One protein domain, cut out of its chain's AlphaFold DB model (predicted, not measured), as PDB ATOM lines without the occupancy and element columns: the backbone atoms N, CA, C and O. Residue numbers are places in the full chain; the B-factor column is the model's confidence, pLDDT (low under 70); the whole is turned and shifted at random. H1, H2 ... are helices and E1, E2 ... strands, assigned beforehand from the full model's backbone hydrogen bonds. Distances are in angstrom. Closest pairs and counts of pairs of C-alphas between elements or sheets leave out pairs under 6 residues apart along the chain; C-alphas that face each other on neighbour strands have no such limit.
ATOM      1  N   ALA A 276     278.618 282.022 178.744       88.50
ATOM      2  CA  ALA A 276     277.733 283.162 178.537       88.50
ATOM      3  C   ALA A 276     276.588 282.805 177.567       88.50
ATOM      4  O   ALA A 276     276.812 282.213 176.512       88.50
ATOM      5  N   GLY A 277     275.351 283.156 177.932       85.19
ATOM      6  CA  GLY A 277     274.153 282.839 177.140       85.19
ATOM      7  C   GLY A 277     273.703 281.375 177.210       85.19
ATOM      8  O   GLY A 277     272.763 280.991 176.518       85.19
ATOM      9  N   LEU A 278     274.347 280.545 178.035       88.38
ATOM     10  CA  LEU A 278     273.955 279.156 178.223       88.38
ATOM     11  C   LEU A 278     272.659 279.053 179.041       88.38
ATOM     12  O   LEU A 278     272.554 279.588 180.143       88.38
ATOM     13  N   GLU A 279     271.700 278.277 178.543       85.75
ATOM     14  CA  GLU A 279     270.432 278.032 179.228       85.75
ATOM     15  C   GLU A 279     270.414 276.668 179.939       85.75
ATOM     16  O   GLU A 279     270.202 275.610 179.326       85.75
ATOM     17  N   ARG A 280     270.613 276.690 181.260       88.62
ATOM     18  CA  ARG A 280     270.613 275.501 182.128       88.62
ATOM     19  C   ARG A 280     269.775 275.720 183.376       88.62
ATOM     20  O   ARG A 280     269.618 276.851 183.826       88.62
ATOM     21  N   GLU A 281     269.324 274.607 183.949       90.31
ATOM     22  CA  GLU A 281     268.616 274.593 185.227       90.31
ATOM     23  C   GLU A 281     269.461 275.231 186.344       90.31
ATOM     24  O   GLU A 281     270.675 274.988 186.404       90.31
ATOM     25  N   PRO A 282     268.853 275.987 187.273       91.19
ATOM     26  CA  PRO A 282     269.541 276.609 188.409       91.19
ATOM     27  C   PRO A 282     270.439 275.651 189.206       91.19
ATOM     28  O   PRO A 282     271.549 276.008 189.599       91.19
ATOM     29  N   GLU A 283     270.002 274.403 189.393       91.81
ATOM     30  CA  GLU A 283     270.762 273.380 190.122       91.81
ATOM     31  C   GLU A 283     272.075 272.997 189.418       91.81
ATOM     32  O   GLU A 283     273.054 272.630 190.070       91.81
ATOM     33  N   TRP A 284     272.133 273.102 188.084       94.38
ATOM     34  CA  TRP A 284     273.364 272.881 187.324       94.38
ATOM     35  C   TRP A 284     274.399 273.965 187.638       94.38
ATOM     36  O   TRP A 284     275.555 273.649 187.928       94.38
ATOM     37  N   TRP A 285     273.968 275.229 187.664       94.50
ATOM     38  CA  TRP A 285     274.816 276.364 188.031       94.50
ATOM     39  C   TRP A 285     275.321 276.249 189.463       94.50
ATOM     40  O   TRP A 285     276.510 276.427 189.709       94.50
ATOM     41  N   ARG A 286     274.457 275.831 190.393       94.12
ATOM     42  CA  ARG A 286     274.862 275.565 191.775       94.12
ATOM     43  C   ARG A 286     275.959 274.500 191.866       94.12
ATOM     44  O   ARG A 286     276.965 274.743 192.525       94.12
ATOM     45  N   ARG A 287     275.834 273.376 191.141       95.31
ATOM     46  CA  ARG A 287     276.892 272.342 191.069       95.31
ATOM     47  C   ARG A 287     278.203 272.887 190.497       95.31
ATOM     48  O   ARG A 287     279.278 272.491 190.955       95.31
ATOM     49  N   LEU A 288     278.135 273.782 189.507       95.44
ATOM     50  CA  LEU A 288     279.317 274.464 188.981       95.44
ATOM     51  C   LEU A 288     279.961 275.342 190.062       95.44
ATOM     52  O   LEU A 288     281.165 275.222 190.286       95.44
ATOM     53  N   TYR A 289     279.180 276.157 190.774       95.31
ATOM     54  CA  TYR A 289     279.676 277.030 191.843       95.31
ATOM     55  C   TYR A 289     280.292 276.242 193.001       95.31
ATOM     56  O   TYR A 289     281.389 276.577 193.447       95.31
ATOM     57  N   ASP A 290     279.648 275.151 193.427       95.38
ATOM     58  CA  ASP A 290     280.187 274.215 194.422       95.38
ATOM     59  C   ASP A 290     281.561 273.683 193.979       95.38
ATOM     60  O   ASP A 290     282.511 273.616 194.762       95.38
ATOM     61  N   SER A 291     281.699 273.332 192.692       95.00
ATOM     62  CA  SER A 291     282.943 272.785 192.137       95.00
ATOM     63  C   SER A 291     284.081 273.805 192.010       95.00
ATOM     64  O   SER A 291     285.237 273.404 191.881       95.00
ATOM     65  N   LEU A 292     283.769 275.105 192.021       94.50
ATOM     66  CA  LEU A 292     284.731 276.209 191.913       94.50
ATOM     67  C   LEU A 292     285.215 276.704 193.285       94.50
ATOM     68  O   LEU A 292     286.004 277.647 193.367       94.50
ATOM     69  N   ALA A 293     284.781 276.064 194.375       86.00
ATOM     70  CA  ALA A 293     285.225 276.400 195.718       86.00
ATOM     71  C   ALA A 293     286.763 276.320 195.846       86.00
ATOM     72  O   ALA A 293     287.378 275.288 195.583       86.00
ATOM     73  N   GLY A 294     287.382 277.421 196.282       85.19
ATOM     74  CA  GLY A 294     288.835 277.524 196.472       85.19
ATOM     75  C   GLY A 294     289.621 277.979 195.237       85.19
ATOM     76  O   GLY A 294     290.840 278.112 195.324       85.19
ATOM     77  N   VAL A 295     288.950 278.240 194.110       90.94
ATOM     78  CA  VAL A 295     289.555 278.933 192.967       90.94
ATOM     79  C   VAL A 295     289.720 280.421 193.292       90.94
ATOM     80  O   VAL A 295     288.909 281.003 194.011       90.94
ATOM     81  N   ASP A 296     290.783 281.018 192.758       89.12
ATOM     82  CA  ASP A 296     291.052 282.453 192.844       89.12
ATOM     83  C   ASP A 296     289.862 283.283 192.304       89.12
ATOM     84  O   ASP A 296     289.514 283.122 191.127       89.12
ATOM     85  N   PRO A 297     289.241 284.153 193.132       88.44
ATOM     86  CA  PRO A 297     288.120 285.010 192.748       88.44
ATOM     87  C   PRO A 297     288.326 285.809 191.458       88.44
ATOM     88  O   PRO A 297     287.388 285.940 190.670       88.44
ATOM     89  N   ASP A 298     289.549 286.279 191.193       87.38
ATOM     90  CA  ASP A 298     289.853 287.106 190.016       87.38
ATOM     91  C   ASP A 298     289.665 286.340 188.696       87.38
ATOM     92  O   ASP A 298     289.420 286.932 187.646       87.38
ATOM     93  N   ARG A 299     289.715 285.003 188.736       90.50
ATOM     94  CA  ARG A 299     289.480 284.137 187.570       90.50
ATOM     95  C   ARG A 299     287.997 283.844 187.329       90.50
ATOM     96  O   ARG A 299     287.678 283.187 186.342       90.50
ATOM     97  N   LEU A 300     287.109 284.276 188.229       93.31
ATOM     98  CA  LEU A 300     285.679 283.946 188.237       93.31
ATOM     99  C   LEU A 300     284.771 285.171 188.037       93.31
ATOM    100  O   LEU A 300     283.556 285.066 188.187       93.31
ATOM    101  N   SER A 301     285.325 286.335 187.690       88.94
ATOM    102  CA  SER A 301     284.554 287.580 187.572       88.94
ATOM    103  C   SER A 301     283.457 287.534 186.500       88.94
ATOM    104  O   SER A 301     282.438 288.200 186.653       88.94
ATOM    105  N   GLY A 302     283.659 286.758 185.430       90.88
ATOM    106  CA  GLY A 302     282.711 286.593 184.319       90.88
ATOM    107  C   GLY A 302     281.670 285.490 184.523       90.88
ATOM    108  O   GLY A 302     280.944 285.169 183.587       90.88
ATOM    109  N   LEU A 303     281.604 284.879 185.712       94.75
ATOM    110  CA  LEU A 303     280.738 283.730 185.968       94.75
ATOM    111  C   LEU A 303     279.258 284.096 185.751       94.75
ATOM    112  O   LEU A 303     278.767 285.002 186.430       94.75
ATOM    113  N   PRO A 304     278.536 283.422 184.834       94.81
ATOM    114  CA  PRO A 304     277.124 283.704 184.625       94.81
ATOM    115  C   PRO A 304     276.302 283.363 185.865       94.81
ATOM    116  O   PRO A 304     276.542 282.327 186.493       94.81
ATOM    117  N   VAL A 305     275.326 284.209 186.193       94.69
ATOM    118  CA  VAL A 305     274.398 284.012 187.314       94.69
ATOM    119  C   VAL A 305     272.960 283.949 186.801       94.69
ATOM    120  O   VAL A 305     272.500 284.930 186.213       94.69
ATOM    121  N   PRO A 306     272.242 282.825 186.994       92.56
ATOM    122  CA  PRO A 306     270.812 282.732 186.706       92.56
ATOM    123  C   PRO A 306     270.033 283.690 187.591       92.56
ATOM    124  O   PRO A 306     270.224 283.692 188.809       92.56
ATOM    125  N   LEU A 307     269.150 284.473 186.987       90.31
ATOM    126  CA  LEU A 307     268.281 285.402 187.688       90.31
ATOM    127  C   LEU A 307     266.928 284.754 187.994       90.31
ATOM    128  O   LEU A 307     266.485 283.855 187.278       90.31
ATOM    129  N   ALA A 308     266.281 285.197 189.067       83.88
ATOM    130  CA  ALA A 308     264.864 284.944 189.274       83.88
ATOM    131  C   ALA A 308     264.082 285.610 188.124       83.88
ATOM    132  O   ALA A 308     264.369 286.752 187.764       83.88
ATOM    133  N   GLY A 309     263.176 284.861 187.493       68.25
ATOM    134  CA  GLY A 309     262.282 285.395 186.464       68.25
ATOM    135  C   GLY A 309     261.142 286.211 187.074       68.25
ATOM    136  O   GLY A 309     260.997 286.250 188.297       68.25
ATOM    137  N   ASP A 310     260.333 286.832 186.215       65.81
ATOM    138  CA  ASP A 310     259.043 287.379 186.645       65.81
ATOM    139  C   ASP A 310     258.168 286.219 187.160       65.81
ATOM    140  O   ASP A 310     258.094 285.188 186.481       65.81
ATOM    141  N   PRO A 311     257.547 286.318 188.348       61.59
ATOM    142  CA  PRO A 311     256.611 285.303 188.835       61.59
ATOM    143  C   PRO A 311     255.450 285.014 187.867       61.59
ATOM    144  O   PRO A 311     254.921 283.903 187.900       61.59
ATOM    145  N   ASP A 312     255.090 285.963 187.000       61.56
ATOM    146  CA  ASP A 312     254.041 285.806 185.987       61.56
ATOM    147  C   ASP A 312     254.558 285.195 184.667       61.56
ATOM    148  O   ASP A 312     253.775 284.897 183.756       61.56
ATOM    149  N   ALA A 313     255.870 284.949 184.550       61.69
ATOM    150  CA  ALA A 313     256.448 284.249 183.407       61.69
ATOM    151  C   ALA A 313     256.035 282.760 183.400       61.69
ATOM    152  O   ALA A 313     255.929 282.121 184.453       61.69
ATOM    153  N   PRO A 314     255.814 282.151 182.220       61.62
ATOM    154  CA  PRO A 314     255.407 280.752 182.135       61.62
ATOM    155  C   PRO A 314     256.452 279.818 182.775       61.62
ATOM    156  O   PRO A 314     257.627 279.876 182.426       61.62
ATOM    157  N   GLU A 315     256.011 278.875 183.627       58.03
ATOM    158  CA  GLU A 315     256.853 277.914 184.391       58.03
ATOM    159  C   GLU A 315     257.887 277.118 183.561       58.03
ATOM    160  O   GLU A 315     258.763 276.453 184.111       58.03
ATOM    161  N   GLN A 316     257.764 277.120 182.234       57.38
ATOM    162  CA  GLN A 316     258.606 276.367 181.301       57.38
ATOM    163  C   GLN A 316     259.737 277.210 180.690       57.38
ATOM    164  O   GLN A 316     260.547 276.673 179.931       57.38
ATOM    165  N   GLU A 317     259.797 278.511 180.982       67.94
ATOM    166  CA  GLU A 317     260.858 279.393 180.505       67.94
ATOM    167  C   GLU A 317     262.087 279.301 181.418       67.94
ATOM    168  O   GLU A 317     262.006 279.399 182.643       67.94
ATOM    169  N   LYS A 318     263.257 279.062 180.822       70.06
ATOM    170  CA  LYS A 318     264.502 278.945 181.583       70.06
ATOM    171  C   LYS A 318     264.955 280.323 182.073       70.06
ATOM    172  O   LYS A 318     264.837 281.299 181.333       70.06
ATOM    173  N   PRO A 319     265.553 280.413 183.273       77.31
ATOM    174  CA  PRO A 319     265.958 281.691 183.833       77.31
ATOM    175  C   PRO A 319     267.033 282.358 182.972       77.31
ATOM    176  O   PRO A 319     268.034 281.738 182.595       77.31
ATOM    177  N   ARG A 320     266.846 283.654 182.710       85.94
ATOM    178  CA  ARG A 320     267.858 284.501 182.068       85.94
ATOM    179  C   ARG A 320     269.114 284.544 182.939       85.94
ATOM    180  O   ARG A 320     269.031 284.541 184.165       85.94
ATOM    181  N   THR A 321     270.288 284.613 182.317       90.44
ATOM    182  CA  THR A 321     271.563 284.766 183.031       90.44
ATOM    183  C   THR A 321     272.113 286.181 182.871       90.44
ATOM    184  O   THR A 321     271.936 286.819 181.833       90.44
ATOM    185  N   THR A 322     272.796 286.683 183.899       92.50
ATOM    186  CA  THR A 322     273.619 287.897 183.812       92.50
ATOM    187  C   THR A 322     275.099 287.541 183.889       92.50
ATOM    188  O   THR A 322     275.460 286.513 184.464       92.50
ATOM    189  N   ILE A 323     275.958 288.360 183.283       91.62
ATOM    190  CA  ILE A 323     277.405 288.129 183.273       91.62
ATOM    191  C   ILE A 323     278.001 288.718 184.547       91.62
ATOM    192  O   ILE A 323     277.986 289.933 184.740       91.62
ATOM    193  N   GLY A 324     278.574 287.847 185.370       92.19
ATOM    194  CA  GLY A 324     279.246 288.221 186.602       92.19
ATOM    195  C   GLY A 324     278.290 288.384 187.795       92.19
ATOM    196  O   GLY A 324     277.146 288.802 187.639       92.19
ATOM    197  N   PRO A 325     278.759 288.079 189.016       92.81
ATOM    198  CA  PRO A 325     277.946 288.151 190.234       92.81
ATOM    199  C   PRO A 325     277.851 289.551 190.850       92.81
ATOM    200  O   PRO A 325     277.051 289.769 191.755       92.81
ATOM    201  N   ARG A 326     278.657 290.516 190.393       91.69
ATOM    202  CA  ARG A 326     278.592 291.891 190.907       91.69
ATOM    203  C   ARG A 326     277.239 292.511 190.571       91.69
ATOM    204  O   ARG A 326     276.742 292.331 189.465       91.69
ATOM    205  N   GLN A 327     276.689 293.279 191.512       87.94
ATOM    206  CA  GLN A 327     275.352 293.887 191.405       87.94
ATOM    207  C   GLN A 327     274.201 292.864 191.339       87.94
ATOM    208  O   GLN A 327     273.086 293.230 190.973       87.94
ATOM    209  N   VAL A 328     274.457 291.596 191.682       92.50
ATOM    210  CA  VAL A 328     273.409 290.589 191.866       92.50
ATOM    211  C   VAL A 328     273.048 290.505 193.345       92.50
ATOM    212  O   VAL A 328     273.928 290.433 194.204       92.50
ATOM    213  N   LEU A 329     271.752 290.492 193.633       92.56
ATOM    214  CA  LEU A 329     271.184 290.287 194.956       92.56
ATOM    215  C   LEU A 329     270.952 288.792 195.200       92.56
ATOM    216  O   LEU A 329     270.322 288.108 194.394       92.56
ATOM    217  N   LEU A 330     271.463 288.263 196.306       91.44
ATOM    218  CA  LEU A 330     271.288 286.870 196.699       91.44
ATOM    219  C   LEU A 330     270.041 286.728 197.572       91.44
ATOM    220  O   LEU A 330     270.001 287.345 198.639       91.44
ATOM    221  N   PRO A 331     269.053 285.909 197.174       86.75
ATOM    222  CA  PRO A 331     267.870 285.692 197.990       86.75
ATOM    223  C   PRO A 331     268.284 285.060 199.323       86.75
ATOM    224  O   PRO A 331     268.966 284.031 199.354       86.75
ATOM    225  N   LEU A 332     267.877 285.687 200.422       79.62
ATOM    226  CA  LEU A 332     268.055 285.149 201.762       79.62
ATOM    227  C   LEU A 332     266.780 284.405 202.182       79.62
ATOM    228  O   LEU A 332     265.683 284.923 201.958       79.62
ATOM    229  N   PRO A 333     266.893 283.221 202.809       68.56
ATOM    230  CA  PRO A 333     265.755 282.587 203.461       68.56
ATOM    231  C   PRO A 333     265.141 283.551 204.484       68.56
ATOM    232  O   PRO A 333     265.876 284.147 205.269       68.56
ATOM    233  N   ASP A 334     263.820 283.708 204.453       67.38
ATOM    234  CA  ASP A 334     263.018 284.480 205.414       67.38
ATOM    235  C   ASP A 334     263.263 286.007 205.477       67.38
ATOM    236  O   ASP A 334     262.570 286.683 206.233       67.38
ATOM    237  N   ALA A 335     264.190 286.581 204.694       64.69
ATOM    238  CA  ALA A 335     264.493 288.024 204.749       64.69
ATOM    239  C   ALA A 335     263.600 288.896 203.855       64.69
ATOM    240  O   ALA A 335     263.474 290.092 204.094       64.69
ATOM    241  N   LEU A 336     263.025 288.314 202.801       66.25
ATOM    242  CA  LEU A 336     262.076 288.970 201.905       66.25
ATOM    243  C   LEU A 336     260.907 288.021 201.666       66.25
ATOM    244  O   LEU A 336     261.097 286.816 201.473       66.25
ATOM    245  N   THR A 337     259.690 288.558 201.666       65.38
ATOM    246  CA  THR A 337     258.502 287.779 201.308       65.38
ATOM    247  C   THR A 337     258.488 287.477 199.805       65.38
ATOM    248  O   THR A 337     259.036 288.224 198.992       65.38
ATOM    249  N   GLY A 338     257.853 286.364 199.418       63.44
ATOM    250  CA  GLY A 338     257.752 285.937 198.014       63.44
ATOM    251  C   GLY A 338     257.234 287.015 197.042       63.44
ATOM    252  O   GLY A 338     257.846 287.172 195.986       63.44
ATOM    253  N   PRO A 339     256.180 287.789 197.382       67.94
ATOM    254  CA  PRO A 339     255.665 288.857 196.522       67.94
ATOM    255  C   PRO A 339     256.676 289.981 196.264       67.94
ATOM    256  O   PRO A 339     256.865 290.375 195.117       67.94
ATOM    257  N   VAL A 340     257.389 290.446 197.299       72.62
ATOM    258  CA  VAL A 340     258.411 291.500 197.156       72.62
ATOM    259  C   VAL A 340     259.529 291.035 196.235       72.62
ATOM    260  O   VAL A 340     259.915 291.761 195.325       72.62
ATOM    261  N   LEU A 341     260.010 289.800 196.419       71.25
ATOM    262  CA  LEU A 341     261.092 289.242 195.608       71.25
ATOM    263  C   LEU A 341     260.727 289.149 194.117       71.25
ATOM    264  O   LEU A 341     261.601 289.326 193.272       71.25
ATOM    265  N   GLY A 342     259.447 288.911 193.811       70.88
ATOM    266  CA  GLY A 342     258.909 288.920 192.451       70.88
ATOM    267  C   GLY A 342     258.799 290.315 191.830       70.88
ATOM    268  O   GLY A 342     258.977 290.449 190.626       70.88
ATOM    269  N   ARG A 343     258.580 291.361 192.639       80.69
ATOM    270  CA  ARG A 343     258.514 292.763 192.183       80.69
ATOM    271  C   ARG A 343     259.891 293.402 191.964       80.69
ATOM    272  O   ARG A 343     260.013 294.353 191.196       80.69
ATOM    273  N   LEU A 344     260.954 292.873 192.582       83.31
ATOM    274  CA  LEU A 344     262.310 293.427 192.433       83.31
ATOM    275  C   LEU A 344     262.814 293.399 190.981       83.31
ATOM    276  O   LEU A 344     263.523 294.313 190.561       83.31
ATOM    277  N   SER A 345     262.459 292.374 190.202       81.19
ATOM    278  CA  SER A 345     262.844 292.285 188.787       81.19
ATOM    279  C   SER A 345     262.215 293.396 187.940       81.19
ATOM    280  O   SER A 345     262.901 293.917 187.060       81.19
ATOM    281  N   ARG A 346     260.969 293.799 188.240       83.50
ATOM    282  CA  ARG A 346     260.258 294.921 187.591       83.50
ATOM    283  C   ARG A 346     260.898 296.271 187.906       83.50
ATOM    284  O   ARG A 346     260.986 297.133 187.046       83.50
ATOM    285  N   LEU A 347     261.505 296.397 189.088       85.56
ATOM    286  CA  LEU A 347     262.383 297.521 189.442       85.56
ATOM    287  C   LEU A 347     263.776 297.438 188.781       85.56
ATOM    288  O   LEU A 347     264.673 298.209 189.107       85.56
ATOM    289  N   GLY A 348     264.022 296.480 187.880       86.31
ATOM    290  CA  GLY A 348     265.310 296.314 187.202       86.31
ATOM    291  C   GLY A 348     266.425 295.739 188.084       86.31
ATOM    292  O   GLY A 348     267.608 295.801 187.715       86.31
ATOM    293  N   LEU A 349     266.091 295.171 189.248       89.75
ATOM    294  CA  LEU A 349     267.060 294.524 190.127       89.75
ATOM    295  C   LEU A 349     267.375 293.104 189.664       89.75
ATOM    296  O   LEU A 349     266.511 292.310 189.293       89.75
ATOM    297  N   LYS A 350     268.657 292.747 189.741       90.81
ATOM    298  CA  LYS A 350     269.145 291.415 189.381       90.81
ATOM    299  C   LYS A 350     269.167 290.541 190.624       90.81
ATOM    300  O   LYS A 350     270.135 290.580 191.375       90.81
ATOM    301  N   VAL A 351     268.130 289.744 190.841       90.06
ATOM    302  CA  VAL A 351     268.084 288.780 191.952       90.06
ATOM    303  C   VAL A 351     268.507 287.406 191.446       90.06
ATOM    304  O   VAL A 351     267.987 286.944 190.436       90.06
ATOM    305  N   ALA A 352     269.448 286.737 192.112       91.38
ATOM    306  CA  ALA A 352     269.855 285.382 191.751       91.38
ATOM    307  C   ALA A 352     268.699 284.391 191.958       91.38
ATOM    308  O   ALA A 352     267.976 284.455 192.951       91.38
ATOM    309  N   HIS A 353     268.563 283.419 191.060       89.25
ATOM    310  CA  HIS A 353     267.563 282.369 191.197       89.25
ATOM    311  C   HIS A 353     267.813 281.559 192.490       89.25
ATOM    312  O   HIS A 353     268.939 281.086 192.683       89.25
ATOM    313  N   PRO A 354     266.804 281.295 193.347       87.69
ATOM    314  CA  PRO A 354     266.996 280.594 194.626       87.69
ATOM    315  C   PRO A 354     267.698 279.230 194.503       87.69
ATOM    316  O   PRO A 354     268.576 278.897 195.294       87.69
ATOM    317  N   GLY A 355     267.380 278.460 193.455       88.25
ATOM    318  CA  GLY A 355     268.053 277.188 193.141       88.25
ATOM    319  C   GLY A 355     269.544 277.296 192.765       88.25
ATOM    320  O   GLY A 355     270.255 276.297 192.852       88.25
ATOM    321  N   ALA A 356     270.022 278.488 192.388       91.38
ATOM    322  CA  ALA A 356     271.417 278.787 192.046       91.38
ATOM    323  C   ALA A 356     272.139 279.642 193.110       91.38
ATOM    324  O   ALA A 356     273.350 279.843 193.009       91.38
ATOM    325  N   ALA A 357     271.427 280.132 194.133       91.19
ATOM    326  CA  ALA A 357     272.003 280.941 195.203       91.19
ATOM    327  C   ALA A 357     273.105 280.165 195.944       91.19
ATOM    328  O   ALA A 357     272.907 279.027 196.386       91.19
ATOM    329  N   HIS A 358     274.293 280.766 196.054       92.38
ATOM    330  CA  HIS A 358     275.474 280.081 196.572       92.38
ATOM    331  C   HIS A 358     276.483 281.055 197.221       92.38
ATOM    332  O   HIS A 358     276.754 282.106 196.634       92.38
ATOM    333  N   PRO A 359     277.132 280.704 198.356       92.19
ATOM    334  CA  PRO A 359     278.088 281.580 199.057       92.19
ATOM    335  C   PRO A 359     279.315 282.014 198.241       92.19
ATOM    336  O   PRO A 359     279.989 282.983 198.581       92.19
ATOM    337  N   LEU A 360     279.656 281.293 197.165       93.69
ATOM    338  CA  LEU A 360     280.713 281.726 196.242       93.69
ATOM    339  C   LEU A 360     280.352 283.051 195.567       93.69
ATOM    340  O   LEU A 360     281.230 283.884 195.400       93.69
ATOM    341  N   LEU A 361     279.085 283.250 195.194       94.31
ATOM    342  CA  LEU A 361     278.651 284.463 194.503       94.31
ATOM    343  C   LEU A 361     278.837 285.696 195.395       94.31
ATOM    344  O   LEU A 361     279.313 286.723 194.919       94.31
ATOM    345  N   GLU A 362     278.565 285.560 196.694       92.38
ATOM    346  CA  GLU A 362     278.801 286.609 197.694       92.38
ATOM    347  C   GLU A 362     280.287 286.989 197.759       92.38
ATOM    348  O   GLU A 362     280.650 288.158 197.646       92.38
ATOM    349  N   LYS A 363     281.181 285.989 197.799       91.12
ATOM    350  CA  LYS A 363     282.641 286.207 197.754       91.12
ATOM    351  C   LYS A 363     283.121 286.892 196.472       91.12
ATOM    352  O   LYS A 363     284.199 287.479 196.472       91.12
ATOM    353  N   LEU A 364     282.357 286.787 195.388       93.38
ATOM    354  CA  LEU A 364     282.657 287.406 194.097       93.38
ATOM    355  C   LEU A 364     282.000 288.793 193.924       93.38
ATOM    356  O   LEU A 364     282.197 289.436 192.890       93.38
ATOM    357  N   GLY A 365     281.266 289.277 194.933       91.81
ATOM    358  CA  GLY A 365     280.681 290.620 194.970       91.81
ATOM    359  C   GLY A 365     279.171 290.688 194.730       91.81
ATOM    360  O   GLY A 365     278.665 291.787 194.496       91.81
ATOM    361  N   ALA A 366     278.457 289.559 194.766       93.50
ATOM    362  CA  ALA A 366     277.007 289.583 194.951       93.50
ATOM    363  C   ALA A 366     276.678 290.024 196.386       93.50
ATOM    364  O   ALA A 366     277.430 289.723 197.314       93.50
ATOM    365  N   LEU A 367     275.566 290.725 196.575       92.19
ATOM    366  CA  LEU A 367     275.152 291.233 197.882       92.19
ATOM    367  C   LEU A 367     273.974 290.418 198.416       92.19
ATOM    368  O   LEU A 367     273.101 290.045 197.635       92.19
ATOM    369  N   PRO A 368     273.899 290.136 199.725       90.81
ATOM    370  CA  PRO A 368     272.694 289.556 200.301       90.81
ATOM    371  C   PRO A 368     271.503 290.507 200.113       90.81
ATOM    372  O   PRO A 368     271.607 291.701 200.399       90.81
ATOM    373  N   ALA A 369     270.365 289.976 199.661       89.75
ATOM    374  CA  ALA A 369     269.118 290.716 199.461       89.75
ATOM    375  C   ALA A 369     268.421 291.016 200.804       89.75
ATOM    376  O   ALA A 369     267.312 290.558 201.057       89.75
ATOM    377  N   THR A 370     269.102 291.724 201.706       90.31
ATOM    378  CA  THR A 370     268.473 292.253 202.927       90.31
ATOM    379  C   THR A 370     267.559 293.431 202.570       90.31
ATOM    380  O   THR A 370     267.884 294.150 201.621       90.31
TER     381      THR A 370
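Overview. This is residues 276 to 370 of the 849 residues of an uncharacterized protein of Streptomyces fulvorobeus (UniProt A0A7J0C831). With little regular structure, this is a body of loops around short strands, the hairpin E1 and E2 and the strand E3, with H1 along one side and H2 at a far end. Short parallel pairings tie E3 to residues 350 to 351 and 367 to 368. The printed part has 95 residues, 30 in three named helices and three named strands, class mixed, in order H1, E1, E2, E3, H2, H3. It is compact, radius of gyration of the C-alphas 12.7 A, spanning 37 by 28 by 20 A.

Arrangement. H1, residues 282 to 291, and H3, residues 359 to 363, only just touch, with 3 pairs of C-alphas within 8 A; the closest C-alphas, of Tyr 289 and Leu 360, are 6.5 A apart. E1, residues 304 to 306, and E2, residues 321 to 323, form an antiparallel hairpin at 151 degrees; N 305 and O 322 are within hydrogen-bond range, 2.9 A. E3, residues 328 to 330, pairs with no named strand. H2, residues 338 to 343, touches no helix. Every O i to N i+4 pair in H1, H2 and H3 is within hydrogen-bond range.

Along the chain. H1 runs 14.4 A from C-alpha 282 (269.541, 276.609, 188.409); H2 9.0 A; H3 ends at C-alpha 363 (282.641, 286.207, 197.754).

Size, cuts and confidence. The printed part has no cut. H1 to E1, E1 to E2 and H2 to H3 are long links. Residues 309 to 317 and 333 to 339 are under pLDDT 70.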